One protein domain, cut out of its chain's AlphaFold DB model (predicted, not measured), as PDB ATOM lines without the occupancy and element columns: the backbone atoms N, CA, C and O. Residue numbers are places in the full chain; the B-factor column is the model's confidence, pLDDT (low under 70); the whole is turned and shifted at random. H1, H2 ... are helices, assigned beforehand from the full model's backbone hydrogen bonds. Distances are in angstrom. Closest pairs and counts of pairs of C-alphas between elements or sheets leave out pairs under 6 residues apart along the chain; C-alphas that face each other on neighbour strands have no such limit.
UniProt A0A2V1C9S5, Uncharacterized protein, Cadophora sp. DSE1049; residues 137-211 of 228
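Overview. This is residues 137 to 211 of the 228 residues of an uncharacterized protein of Cadophora sp. DSE1049 (UniProt A0A2V1C9S5). A loose corner of three helices, with short H1 packed on H3 and H2 beyond it, leads into a long arm that runs out to short H4 and folds back to tiny H5. Residues 186 to 193, 196 to 201 and 204 to 211 stand free. The printed part has 75 residues with five named helices, H1 to H5, and no named strand; it is all helix and extended, radius of gyration of the C-alphas 18.0 A, spanning 51 by 30 by 20 A.

Along the chain. Find C-alpha 138 at (-41.419, 47.868, -16.235), where H1, residues 138 to 142, begins. Next come H2, residues 145 to 158, 20.0 A, and H3, residues 170 to 184, 20.6 A. H4 is residues 195 to 199; H5, residues 208 to 211, ends at (-54.248, 32.452, -26.366).

Arrangement. H1 and H3 touch; their closest C-alphas, of Glu 139 and Phe 177, are 4.6 A apart. H1 and H2 are close but not clearly touching, Ala 142 to Lys 148 being 6.9 A between C-alphas. H2 and H3 are apart. Every O i to N i+4 pair is within hydrogen-bond range in H1, H2 and H4, and 10 of 11 in H3; H5 is too short for one.

Size, cuts and confidence. The farthest C-alphas, Asp 145 and Lys 199, are 51.3 A apart. The H2 to H3 link is long. The printed part has no cut, and no printed residue is under 70 in pLDDT.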
ATOM      1  N   THR A 137     -39.987  48.242 -11.620       93.06
ATOM      2  CA  THR A 137     -41.071  48.652 -12.517       93.06
ATOM      3  C   THR A 137     -40.644  48.463 -13.969       93.06
ATOM      4  O   THR A 137     -39.524  48.813 -14.356       93.06
ATOM      5  N   PHE A 138     -41.545  47.932 -14.788       95.38
ATOM      6  CA  PHE A 138     -41.419  47.868 -16.235       95.38
ATOM      7  C   PHE A 138     -41.304  49.269 -16.825       95.38
ATOM      8  O   PHE A 138     -40.488  49.468 -17.721       95.38
ATOM      9  N   GLU A 139     -42.042  50.262 -16.312       93.88
ATOM     10  CA  GLU A 139     -41.898  51.649 -16.766       93.88
ATOM     11  C   GLU A 139     -40.488  52.190 -16.479       93.88
ATOM     12  O   GLU A 139     -39.870  52.822 -17.340       93.88
ATOM     13  N   GLY A 140     -39.953  51.930 -15.282       93.31
ATOM     14  CA  GLY A 140     -38.604  52.339 -14.893       93.31
ATOM     15  C   GLY A 140     -37.527  51.641 -15.719       93.31
ATOM     16  O   GLY A 140     -36.592  52.292 -16.182       93.31
ATOM     17  N   TRP A 141     -37.681  50.338 -15.963       95.94
ATOM     18  CA  TRP A 141     -36.818  49.559 -16.851       95.94
ATOM     19  C   TRP A 141     -36.863  50.063 -18.298       95.94
ATOM     20  O   TRP A 141     -35.815  50.332 -18.880       95.94
ATOM     21  N   ALA A 142     -38.051  50.298 -18.854       95.94
ATOM     22  CA  ALA A 142     -38.216  50.785 -20.221       95.94
ATOM     23  C   ALA A 142     -37.634  52.194 -20.429       95.94
ATOM     24  O   ALA A 142     -37.252  52.561 -21.538       95.94
ATOM     25  N   LYS A 143     -37.535  53.012 -19.376       94.44
ATOM     26  CA  LYS A 143     -36.917  54.345 -19.457       94.44
ATOM     27  C   LYS A 143     -35.393  54.326 -19.513       94.44
ATOM     28  O   LYS A 143     -34.830  55.375 -19.834       94.44
ATOM     29  N   ARG A 144     -34.736  53.201 -19.220       96.38
ATOM     30  CA  ARG A 144     -33.272  53.107 -19.230       96.38
ATOM     31  C   ARG A 144     -32.726  53.216 -20.652       96.38
ATOM     32  O   ARG A 144     -33.324  52.703 -21.599       96.38
ATOM     33  N   ASP A 145     -31.604  53.907 -20.812       96.44
ATOM     34  CA  ASP A 145     -31.075  54.222 -22.142       96.44
ATOM     35  C   ASP A 145     -30.527  52.981 -22.849       96.44
ATOM     36  O   ASP A 145     -30.704  52.839 -24.059       96.44
ATOM     37  N   GLU A 146     -29.973  52.025 -22.100       97.88
ATOM     38  CA  GLU A 146     -29.545  50.735 -22.636       97.88
ATOM     39  C   GLU A 146     -30.716  49.914 -23.195       97.88
ATOM     40  O   GLU A 146     -30.564  49.245 -24.217       97.88
ATOM     41  N   VAL A 147     -31.905  50.011 -22.590       96.81
ATOM     42  CA  VAL A 147     -33.107  49.293 -23.044       96.81
ATOM     43  C   VAL A 147     -33.646  49.913 -24.331       96.81
ATOM     44  O   VAL A 147     -33.931  49.193 -25.288       96.81
ATOM     45  N   LYS A 148     -33.706  51.248 -24.401       94.38
ATOM     46  CA  LYS A 148     -34.084  51.972 -25.628       94.38
ATOM     47  C   LYS A 148     -33.143  51.651 -26.786       94.38
ATOM     48  O   LYS A 148     -33.597  51.394 -27.899       94.38
ATOM     49  N   ALA A 149     -31.836  51.666 -26.524       95.88
ATOM     50  CA  ALA A 149     -30.825  51.365 -27.530       95.88
ATOM     51  C   ALA A 149     -30.943  49.916 -28.022       95.88
ATOM     52  O   ALA A 149     -30.920  49.673 -29.227       95.88
ATOM     53  N   ALA A 150     -31.137  48.962 -27.105       96.75
ATOM     54  CA  ALA A 150     -31.359  47.565 -27.458       96.75
ATOM     55  C   ALA A 150     -32.614  47.383 -28.327       96.75
ATOM     56  O   ALA A 150     -32.547  46.694 -29.344       96.75
ATOM     57  N   TRP A 151     -33.732  48.030 -27.977       95.69
ATOM     58  CA  TRP A 151     -34.961  47.955 -28.767       95.69
ATOM     59  C   TRP A 151     -34.788  48.536 -30.171       95.69
ATOM     60  O   TRP A 151     -35.174  47.893 -31.143       95.69
ATOM     61  N   LYS A 152     -34.139  49.699 -30.295       95.00
ATOM     62  CA  LYS A 152     -33.836  50.302 -31.599       95.00
ATOM     63  C   LYS A 152     -33.030  49.347 -32.489       95.00
ATOM     64  O   LYS A 152     -33.386  49.144 -33.645       95.00
ATOM     65  N   ASN A 153     -31.998  48.708 -31.933       96.44
ATOM     66  CA  ASN A 153     -31.187  47.734 -32.667       96.44
ATOM     67  C   ASN A 153     -32.013  46.523 -33.129       96.44
ATOM     68  O   ASN A 153     -31.824  46.037 -34.241       96.44
ATOM     69  N   ILE A 154     -32.926  46.027 -32.288       96.12
ATOM     70  CA  ILE A 154     -33.828  44.920 -32.638       96.12
ATOM     71  C   ILE A 154     -34.791  45.345 -33.751       96.12
ATOM     72  O   ILE A 154     -34.952  44.620 -34.725       96.12
ATOM     73  N   GLN A 155     -35.396  46.525 -33.632       95.81
ATOM     74  CA  GLN A 155     -36.322  47.053 -34.628       95.81
ATOM     75  C   GLN A 155     -35.667  47.203 -36.003       95.81
ATOM     76  O   GLN A 155     -36.252  46.781 -36.995       95.81
ATOM     77  N   GLU A 156     -34.453  47.755 -36.064       95.81
ATOM     78  CA  GLU A 156     -33.702  47.889 -37.318       95.81
ATOM     79  C   GLU A 156     -33.300  46.525 -37.894       95.81
ATOM     80  O   GLU A 156     -33.444  46.300 -39.094       95.81
ATOM     81  N   ARG A 157     -32.832  45.601 -37.044       96.75
ATOM     82  CA  ARG A 157     -32.392  44.262 -37.463       96.75
ATOM     83  C   ARG A 157     -33.531  43.418 -38.033       96.75
ATOM     84  O   ARG A 157     -33.318  42.718 -39.015       96.75
ATOM     85  N   GLU A 158     -34.703  43.469 -37.407       96.25
ATOM     86  CA  GLU A 158     -35.859  42.631 -37.756       96.25
ATOM     87  C   GLU A 158     -36.865  43.343 -38.680       96.25
ATOM     88  O   GLU A 158     -37.871  42.754 -39.059       96.25
ATOM     89  N   GLY A 159     -36.626  44.613 -39.032       95.88
ATOM     90  CA  GLY A 159     -37.532  45.392 -39.882       95.88
ATOM     91  C   GLY A 159     -38.885  45.702 -39.233       95.88
ATOM     92  O   GLY A 159     -39.894  45.763 -39.931       95.88
ATOM     93  N   LEU A 160     -38.929  45.889 -37.908       96.56
ATOM     94  CA  LEU A 160     -40.186  46.114 -37.186       96.56
ATOM     95  C   LEU A 160     -40.791  47.491 -37.487       96.56
ATOM     96  O   LEU A 160     -40.100  48.479 -37.750       96.56
ATOM     97  N   ARG A 161     -42.111  47.589 -37.339       94.06
ATOM     98  CA  ARG A 161     -42.880  48.807 -37.590       94.06
ATOM     99  C   ARG A 161     -42.564  49.934 -36.606       94.06
ATOM    100  O   ARG A 161     -43.047  49.964 -35.476       94.06
ATOM    101  N   GLY A 162     -41.820  50.932 -37.083       89.50
ATOM    102  CA  GLY A 162     -41.494  52.153 -36.333       89.50
ATOM    103  C   GLY A 162     -42.702  53.002 -35.927       89.50
ATOM    104  O   GLY A 162     -42.646  53.735 -34.940       89.50
ATOM    105  N   ASP A 163     -43.824  52.911 -36.645       91.38
ATOM    106  CA  ASP A 163     -45.036  53.660 -36.307       91.38
ATOM    107  C   ASP A 163     -45.749  53.128 -35.053       91.38
ATOM    108  O   ASP A 163     -46.482  53.889 -34.413       91.38
ATOM    109  N   LEU A 164     -45.480  51.870 -34.684       88.50
ATOM    110  CA  LEU A 164     -46.013  51.174 -33.510       88.50
ATOM    111  C   LEU A 164     -45.014  51.110 -32.342       88.50
ATOM    112  O   LEU A 164     -45.304  50.476 -31.329       88.50
ATOM    113  N   ASP A 165     -43.861  51.770 -32.464       90.69
ATOM    114  CA  ASP A 165     -42.822  51.771 -31.437       90.69
ATOM    115  C   ASP A 165     -43.342  52.364 -30.108       90.69
ATOM    116  O   ASP A 165     -43.719  53.547 -30.063       90.69
ATOM    117  N   PRO A 166     -43.343  51.592 -29.001       88.94
ATOM    118  CA  PRO A 166     -43.809  52.092 -27.713       88.94
ATOM    119  C   PRO A 166     -42.919  53.207 -27.144       88.94
ATOM    120  O   PRO A 166     -43.388  53.977 -26.305       88.94
ATOM    121  N   TRP A 167     -41.683  53.370 -27.634       92.00
ATOM    122  CA  TRP A 167     -40.779  54.460 -27.247       92.00
ATOM    123  C   TRP A 167     -40.942  55.746 -28.061       92.00
ATOM    124  O   TRP A 167     -40.383  56.778 -27.684       92.00
ATOM    125  N   ARG A 168     -41.761  55.740 -29.121       88.38
ATOM    126  CA  ARG A 168     -41.948  56.901 -30.008       88.38
ATOM    127  C   ARG A 168     -42.480  58.140 -29.287       88.38
ATOM    128  O   ARG A 168     -42.168  59.266 -29.673       88.38
ATOM    129  N   ARG A 169     -43.328  57.950 -28.270       89.19
ATOM    130  CA  ARG A 169     -43.925  59.029 -27.466       89.19
ATOM    131  C   ARG A 169     -43.913  58.658 -25.995       89.19
ATOM    132  O   ARG A 169     -44.207  57.516 -25.642       89.19
ATOM    133  N   LYS A 170     -43.678  59.651 -25.134       84.75
ATOM    134  CA  LYS A 170     -43.664  59.467 -23.678       84.75
ATOM    135  C   LYS A 170     -44.976  58.866 -23.171       84.75
ATOM    136  O   LYS A 170     -44.955  57.980 -22.326       84.75
ATOM    137  N   GLU A 171     -46.105  59.306 -23.716       88.56
ATOM    138  CA  GLU A 171     -47.433  58.828 -23.325       88.56
ATOM    139  C   GLU A 171     -47.630  57.358 -23.712       88.56
ATOM    140  O   GLU A 171     -48.229  56.597 -22.963       88.56
ATOM    141  N   THR A 172     -47.107  56.939 -24.868       85.75
ATOM    142  CA  THR A 172     -47.206  55.543 -25.321       85.75
ATOM    143  C   THR A 172     -46.358  54.623 -24.446       85.75
ATOM    144  O   THR A 172     -46.852  53.579 -24.031       85.75
ATOM    145  N   LEU A 173     -45.153  55.051 -24.060       90.81
ATOM    146  CA  LEU A 173     -44.294  54.307 -23.135       90.81
ATOM    147  C   LEU A 173     -45.005  54.060 -21.801       90.81
ATOM    148  O   LEU A 173     -45.075  52.923 -21.342       90.81
ATOM    149  N   VAL A 174     -45.565  55.113 -21.197       88.06
ATOM    150  CA  VAL A 174     -46.277  55.007 -19.913       88.06
ATOM    151  C   VAL A 174     -47.531  54.140 -20.050       88.06
ATOM    152  O   VAL A 174     -47.779  53.292 -19.198       88.06
ATOM    153  N   ASN A 175     -48.292  54.281 -21.136       89.38
ATOM    154  CA  ASN A 175     -49.492  53.471 -21.363       89.38
ATOM    155  C   ASN A 175     -49.188  51.986 -21.597       89.38
ATOM    156  O   ASN A 175     -50.045  51.151 -21.342       89.38
ATOM    157  N   VAL A 176     -48.006  51.636 -22.103       91.81
ATOM    158  CA  VAL A 176     -47.625  50.232 -22.297       91.81
ATOM    159  C   VAL A 176     -47.023  49.676 -21.012       91.81
ATOM    160  O   VAL A 176     -47.559  48.737 -20.426       91.81
ATOM    161  N   PHE A 177     -45.935  50.276 -20.535       94.31
ATOM    162  CA  PHE A 177     -45.162  49.716 -19.430       94.31
ATOM    163  C   PHE A 177     -45.735  50.060 -18.053       94.31
ATOM    164  O   PHE A 177     -45.697  49.217 -17.165       94.31
ATOM    165  N   GLY A 178     -46.346  51.235 -17.882       90.69
ATOM    166  CA  GLY A 178     -47.044  51.589 -16.641       90.69
ATOM    167  C   GLY A 178     -48.355  50.816 -16.462       90.69
ATOM    168  O   GLY A 178     -48.722  50.448 -15.346       90.69
ATOM    169  N   THR A 179     -49.057  50.486 -17.552       90.50
ATOM    170  CA  THR A 179     -50.186  49.542 -17.479       90.50
ATOM    171  C   THR A 179     -49.705  48.135 -17.139       90.50
ATOM    172  O   THR A 179     -50.333  47.470 -16.319       90.50
ATOM    173  N   LEU A 180     -48.571  47.700 -17.696       92.31
ATOM    174  CA  LEU A 180     -47.976  46.416 -17.333       92.31
ATOM    175  C   LEU A 180     -47.596  46.361 -15.845       92.31
ATOM    176  O   LEU A 180     -47.876  45.357 -15.191       92.31
ATOM    177  N   ASP A 181     -47.062  47.452 -15.288       90.81
ATOM    178  CA  ASP A 181     -46.808  47.583 -13.849       90.81
ATOM    179  C   ASP A 181     -48.082  47.361 -13.021       90.81
ATOM    180  O   ASP A 181     -48.088  46.562 -12.085       90.81
ATOM    181  N   ALA A 182     -49.187  48.014 -13.387       85.06
ATOM    182  CA  ALA A 182     -50.454  47.897 -12.664       85.06
ATOM    183  C   ALA A 182     -51.066  46.485 -12.726       85.06
ATOM    184  O   ALA A 182     -51.710  46.041 -11.771       85.06
ATOM    185  N   GLU A 183     -50.887  45.782 -13.846       87.88
ATOM    186  CA  GLU A 183     -51.459  44.451 -14.053       87.88
ATOM    187  C   GLU A 183     -50.593  43.328 -13.466       87.88
ATOM    188  O   GLU A 183     -51.148  42.365 -12.935       87.88
ATOM    189  N   MET A 184     -49.259  43.450 -13.505       87.44
ATOM    190  CA  MET A 184     -48.341  42.393 -13.057       87.44
ATOM    191  C   MET A 184     -47.815  42.561 -11.633       87.44
ATOM    192  O   MET A 184     -47.536  41.558 -10.981       87.44
ATOM    193  N   LEU A 185     -47.647  43.794 -11.145       86.75
ATOM    194  CA  LEU A 185     -46.988  44.044  -9.856       86.75
ATOM    195  C   LEU A 185     -47.967  44.191  -8.685       86.75
ATOM    196  O   LEU A 185     -47.550  44.336  -7.535       86.75
ATOM    197  N   GLY A 186     -49.274  44.158  -8.951       78.50
ATOM    198  CA  GLY A 186     -50.289  44.146  -7.904       78.50
ATOM    199  C   GLY A 186     -50.198  42.875  -7.055       78.50
ATOM    200  O   GLY A 186     -50.222  41.765  -7.577       78.50
ATOM    201  N   SER A 187     -50.176  43.019  -5.728       72.81
ATOM    202  CA  SER A 187     -50.141  41.888  -4.781       72.81
ATOM    203  C   SER A 187     -51.485  41.162  -4.627       72.81
ATOM    204  O   SER A 187     -51.641  40.292  -3.769       72.81
ATOM    205  N   TRP A 188     -52.477  41.520  -5.440       73.38
ATOM    206  CA  TRP A 188     -53.818  40.960  -5.406       73.38
ATOM    207  C   TRP A 188     -54.156  40.295  -6.734       73.38
ATOM    208  O   TRP A 188     -54.058  40.881  -7.811       73.38
ATOM    209  N   SER A 189     -54.653  39.069  -6.654       74.88
ATOM    210  CA  SER A 189     -55.236  38.399  -7.808       74.88
ATOM    211  C   SER A 189     -56.641  38.943  -8.070       74.88
ATOM    212  O   SER A 189     -57.481  39.002  -7.170       74.88
ATOM    213  N   ARG A 190     -56.936  39.300  -9.321       77.50
ATOM    214  CA  ARG A 190     -58.296  39.636  -9.766       77.50
ATOM    215  C   ARG A 190     -58.946  38.389 -10.352       77.50
ATOM    216  O   ARG A 190     -58.700  38.039 -11.499       77.50
ATOM    217  N   THR A 191     -59.787  37.723  -9.565       80.38
ATOM    218  CA  THR A 191     -60.579  36.585 -10.052       80.38
ATOM    219  C   THR A 191     -62.005  37.042 -10.318       80.38
ATOM    220  O   THR A 191     -62.682  37.533  -9.418       80.38
ATOM    221  N   GLN A 192     -62.468  36.879 -11.554       84.25
ATOM    222  CA  GLN A 192     -63.847  37.164 -11.940       84.25
ATOM    223  C   GLN A 192     -64.617  35.849 -12.068       84.25
ATOM    224  O   GLN A 192     -64.118  34.885 -12.649       84.25
ATOM    225  N   THR A 193     -65.837  35.792 -11.529       85.00
ATOM    226  CA  THR A 193     -66.705  34.622 -11.720       85.00
ATOM    227  C   THR A 193     -67.394  34.678 -13.080       85.00
ATOM    228  O   THR A 193     -67.980  35.691 -13.464       85.00
ATOM    229  N   MET A 194     -67.369  33.550 -13.791       89.56
ATOM    230  CA  MET A 194     -68.101  33.353 -15.044       89.56
ATOM    231  C   MET A 194     -69.456  32.663 -14.836       89.56
ATOM    232  O   MET A 194     -70.117  32.317 -15.811       89.56
ATOM    233  N   ASP A 195     -69.901  32.455 -13.593       86.31
ATOM    234  CA  ASP A 195     -71.082  31.629 -13.299       86.31
ATOM    235  C   ASP A 195     -72.348  32.147 -13.971       86.31
ATOM    236  O   ASP A 195     -73.119  31.366 -14.529       86.31
ATOM    237  N   LYS A 196     -72.554  33.469 -13.971       91.62
ATOM    238  CA  LYS A 196     -73.710  34.077 -14.639       91.62
ATOM    239  C   LYS A 196     -73.670  33.819 -16.146       91.62
ATOM    240  O   LYS A 196     -74.667  33.384 -16.709       91.62
ATOM    241  N   ALA A 197     -72.525  34.046 -16.790       90.62
ATOM    242  CA  ALA A 197     -72.356  33.813 -18.224       90.62
ATOM    243  C   ALA A 197     -72.566  32.333 -18.585       90.62
ATOM    244  O   ALA A 197     -73.302  32.027 -19.522       90.62
ATOM    245  N   LYS A 198     -72.015  31.417 -17.778       88.00
ATOM    246  CA  LYS A 198     -72.176  29.965 -17.942       88.00
ATOM    247  C   LYS A 198     -73.631  29.524 -17.784       88.00
ATOM    248  O   LYS A 198     -74.118  28.755 -18.606       88.00
ATOM    249  N   LYS A 199     -74.359  30.055 -16.791       84.06
ATOM    250  CA  LYS A 199     -75.806  29.807 -16.616       84.06
ATOM    251  C   LYS A 199     -76.640  30.284 -17.808       84.06
ATOM    252  O   LYS A 199     -77.681  29.704 -18.080       84.06
ATOM    253  N   MET A 200     -76.176  31.310 -18.521       91.62
ATOM    254  CA  MET A 200     -76.820  31.835 -19.732       91.62
ATOM    255  C   MET A 200     -76.344  31.140 -21.023       91.62
ATOM    256  O   MET A 200     -76.682  31.590 -22.113       91.62
ATOM    257  N   GLY A 201     -75.568  30.053 -20.925       88.50
ATOM    258  CA  GLY A 201     -75.138  29.237 -22.067       88.50
ATOM    259  C   GLY A 201     -73.754  29.570 -22.637       88.50
ATOM    260  O   GLY A 201     -73.279  28.856 -23.518       88.50
ATOM    261  N   CYS A 202     -73.058  30.591 -22.122       89.25
ATOM    262  CA  CYS A 202     -71.693  30.908 -22.548       89.25
ATOM    263  C   CYS A 202     -70.689  29.963 -21.866       89.25
ATOM    264  O   CYS A 202     -70.228  30.209 -20.750       89.25
ATOM    265  N   THR A 203     -70.399  28.844 -22.531       86.31
ATOM    266  CA  THR A 203     -69.536  27.762 -22.015       86.31
ATOM    267  C   THR A 203     -68.182  27.660 -22.723       86.31
ATOM    268  O   THR A 203     -67.329  26.881 -22.299       86.31
ATOM    269  N   GLY A 204     -67.963  28.458 -23.775       86.19
ATOM    270  CA  GLY A 204     -66.685  28.529 -24.480       86.19
ATOM    271  C   GLY A 204     -65.564  29.076 -23.591       86.19
ATOM    272  O   GLY A 204     -65.796  29.918 -22.724       86.19
ATOM    273  N   HIS A 205     -64.346  28.592 -23.814       88.75
ATOM    274  CA  HIS A 205     -63.133  29.078 -23.161       88.75
ATOM    275  C   HIS A 205     -61.943  28.974 -24.122       88.75
ATOM    276  O   HIS A 205     -62.018  28.279 -25.134       88.75
ATOM    277  N   VAL A 206     -60.856  29.667 -23.789       89.56
ATOM    278  CA  VAL A 206     -59.544  29.537 -24.434       89.56
ATOM    279  C   VAL A 206     -58.545  29.101 -23.368       89.56
ATOM    280  O   VAL A 206     -58.662  29.534 -22.218       89.56
ATOM    281  N   GLN A 207     -57.597  28.233 -23.718       90.44
ATOM    282  CA  GLN A 207     -56.450  27.972 -22.850       90.44
ATOM    283  C   GLN A 207     -55.570  29.225 -22.849       90.44
ATOM    284  O   GLN A 207     -55.207  29.734 -23.909       90.44
ATOM    285  N   THR A 208     -55.320  29.794 -21.669       90.44
ATOM    286  CA  THR A 208     -54.686  31.117 -21.551       90.44
ATOM    287  C   THR A 208     -53.308  31.152 -22.207       90.44
ATOM    288  O   THR A 208     -52.983  32.122 -22.883       90.44
ATOM    289  N   ASP A 209     -52.517  30.097 -22.045       90.75
ATOM    290  CA  ASP A 209     -51.197  29.937 -22.654       90.75
ATOM    291  C   ASP A 209     -51.263  29.872 -24.187       90.75
ATOM    292  O   ASP A 209     -50.528  30.597 -24.859       90.75
ATOM    293  N   GLU A 210     -52.197  29.099 -24.750       94.44
ATOM    294  CA  GLU A 210     -52.434  29.060 -26.200       94.44
ATOM    295  C   GLU A 210     -52.870  30.434 -26.735       94.44
ATOM    296  O   GLU A 210     -52.388  30.896 -27.770       94.44
ATOM    297  N   GLY A 211     -53.765  31.117 -26.013       95.38
ATOM    298  CA  GLY A 211     -54.248  32.452 -26.366       95.38
ATOM    299  C   GLY A 211     -53.143  33.511 -26.341       95.38
ATOM    300  O   GLY A 211     -53.061  34.336 -27.256       95.38
TER     301      GLY A 211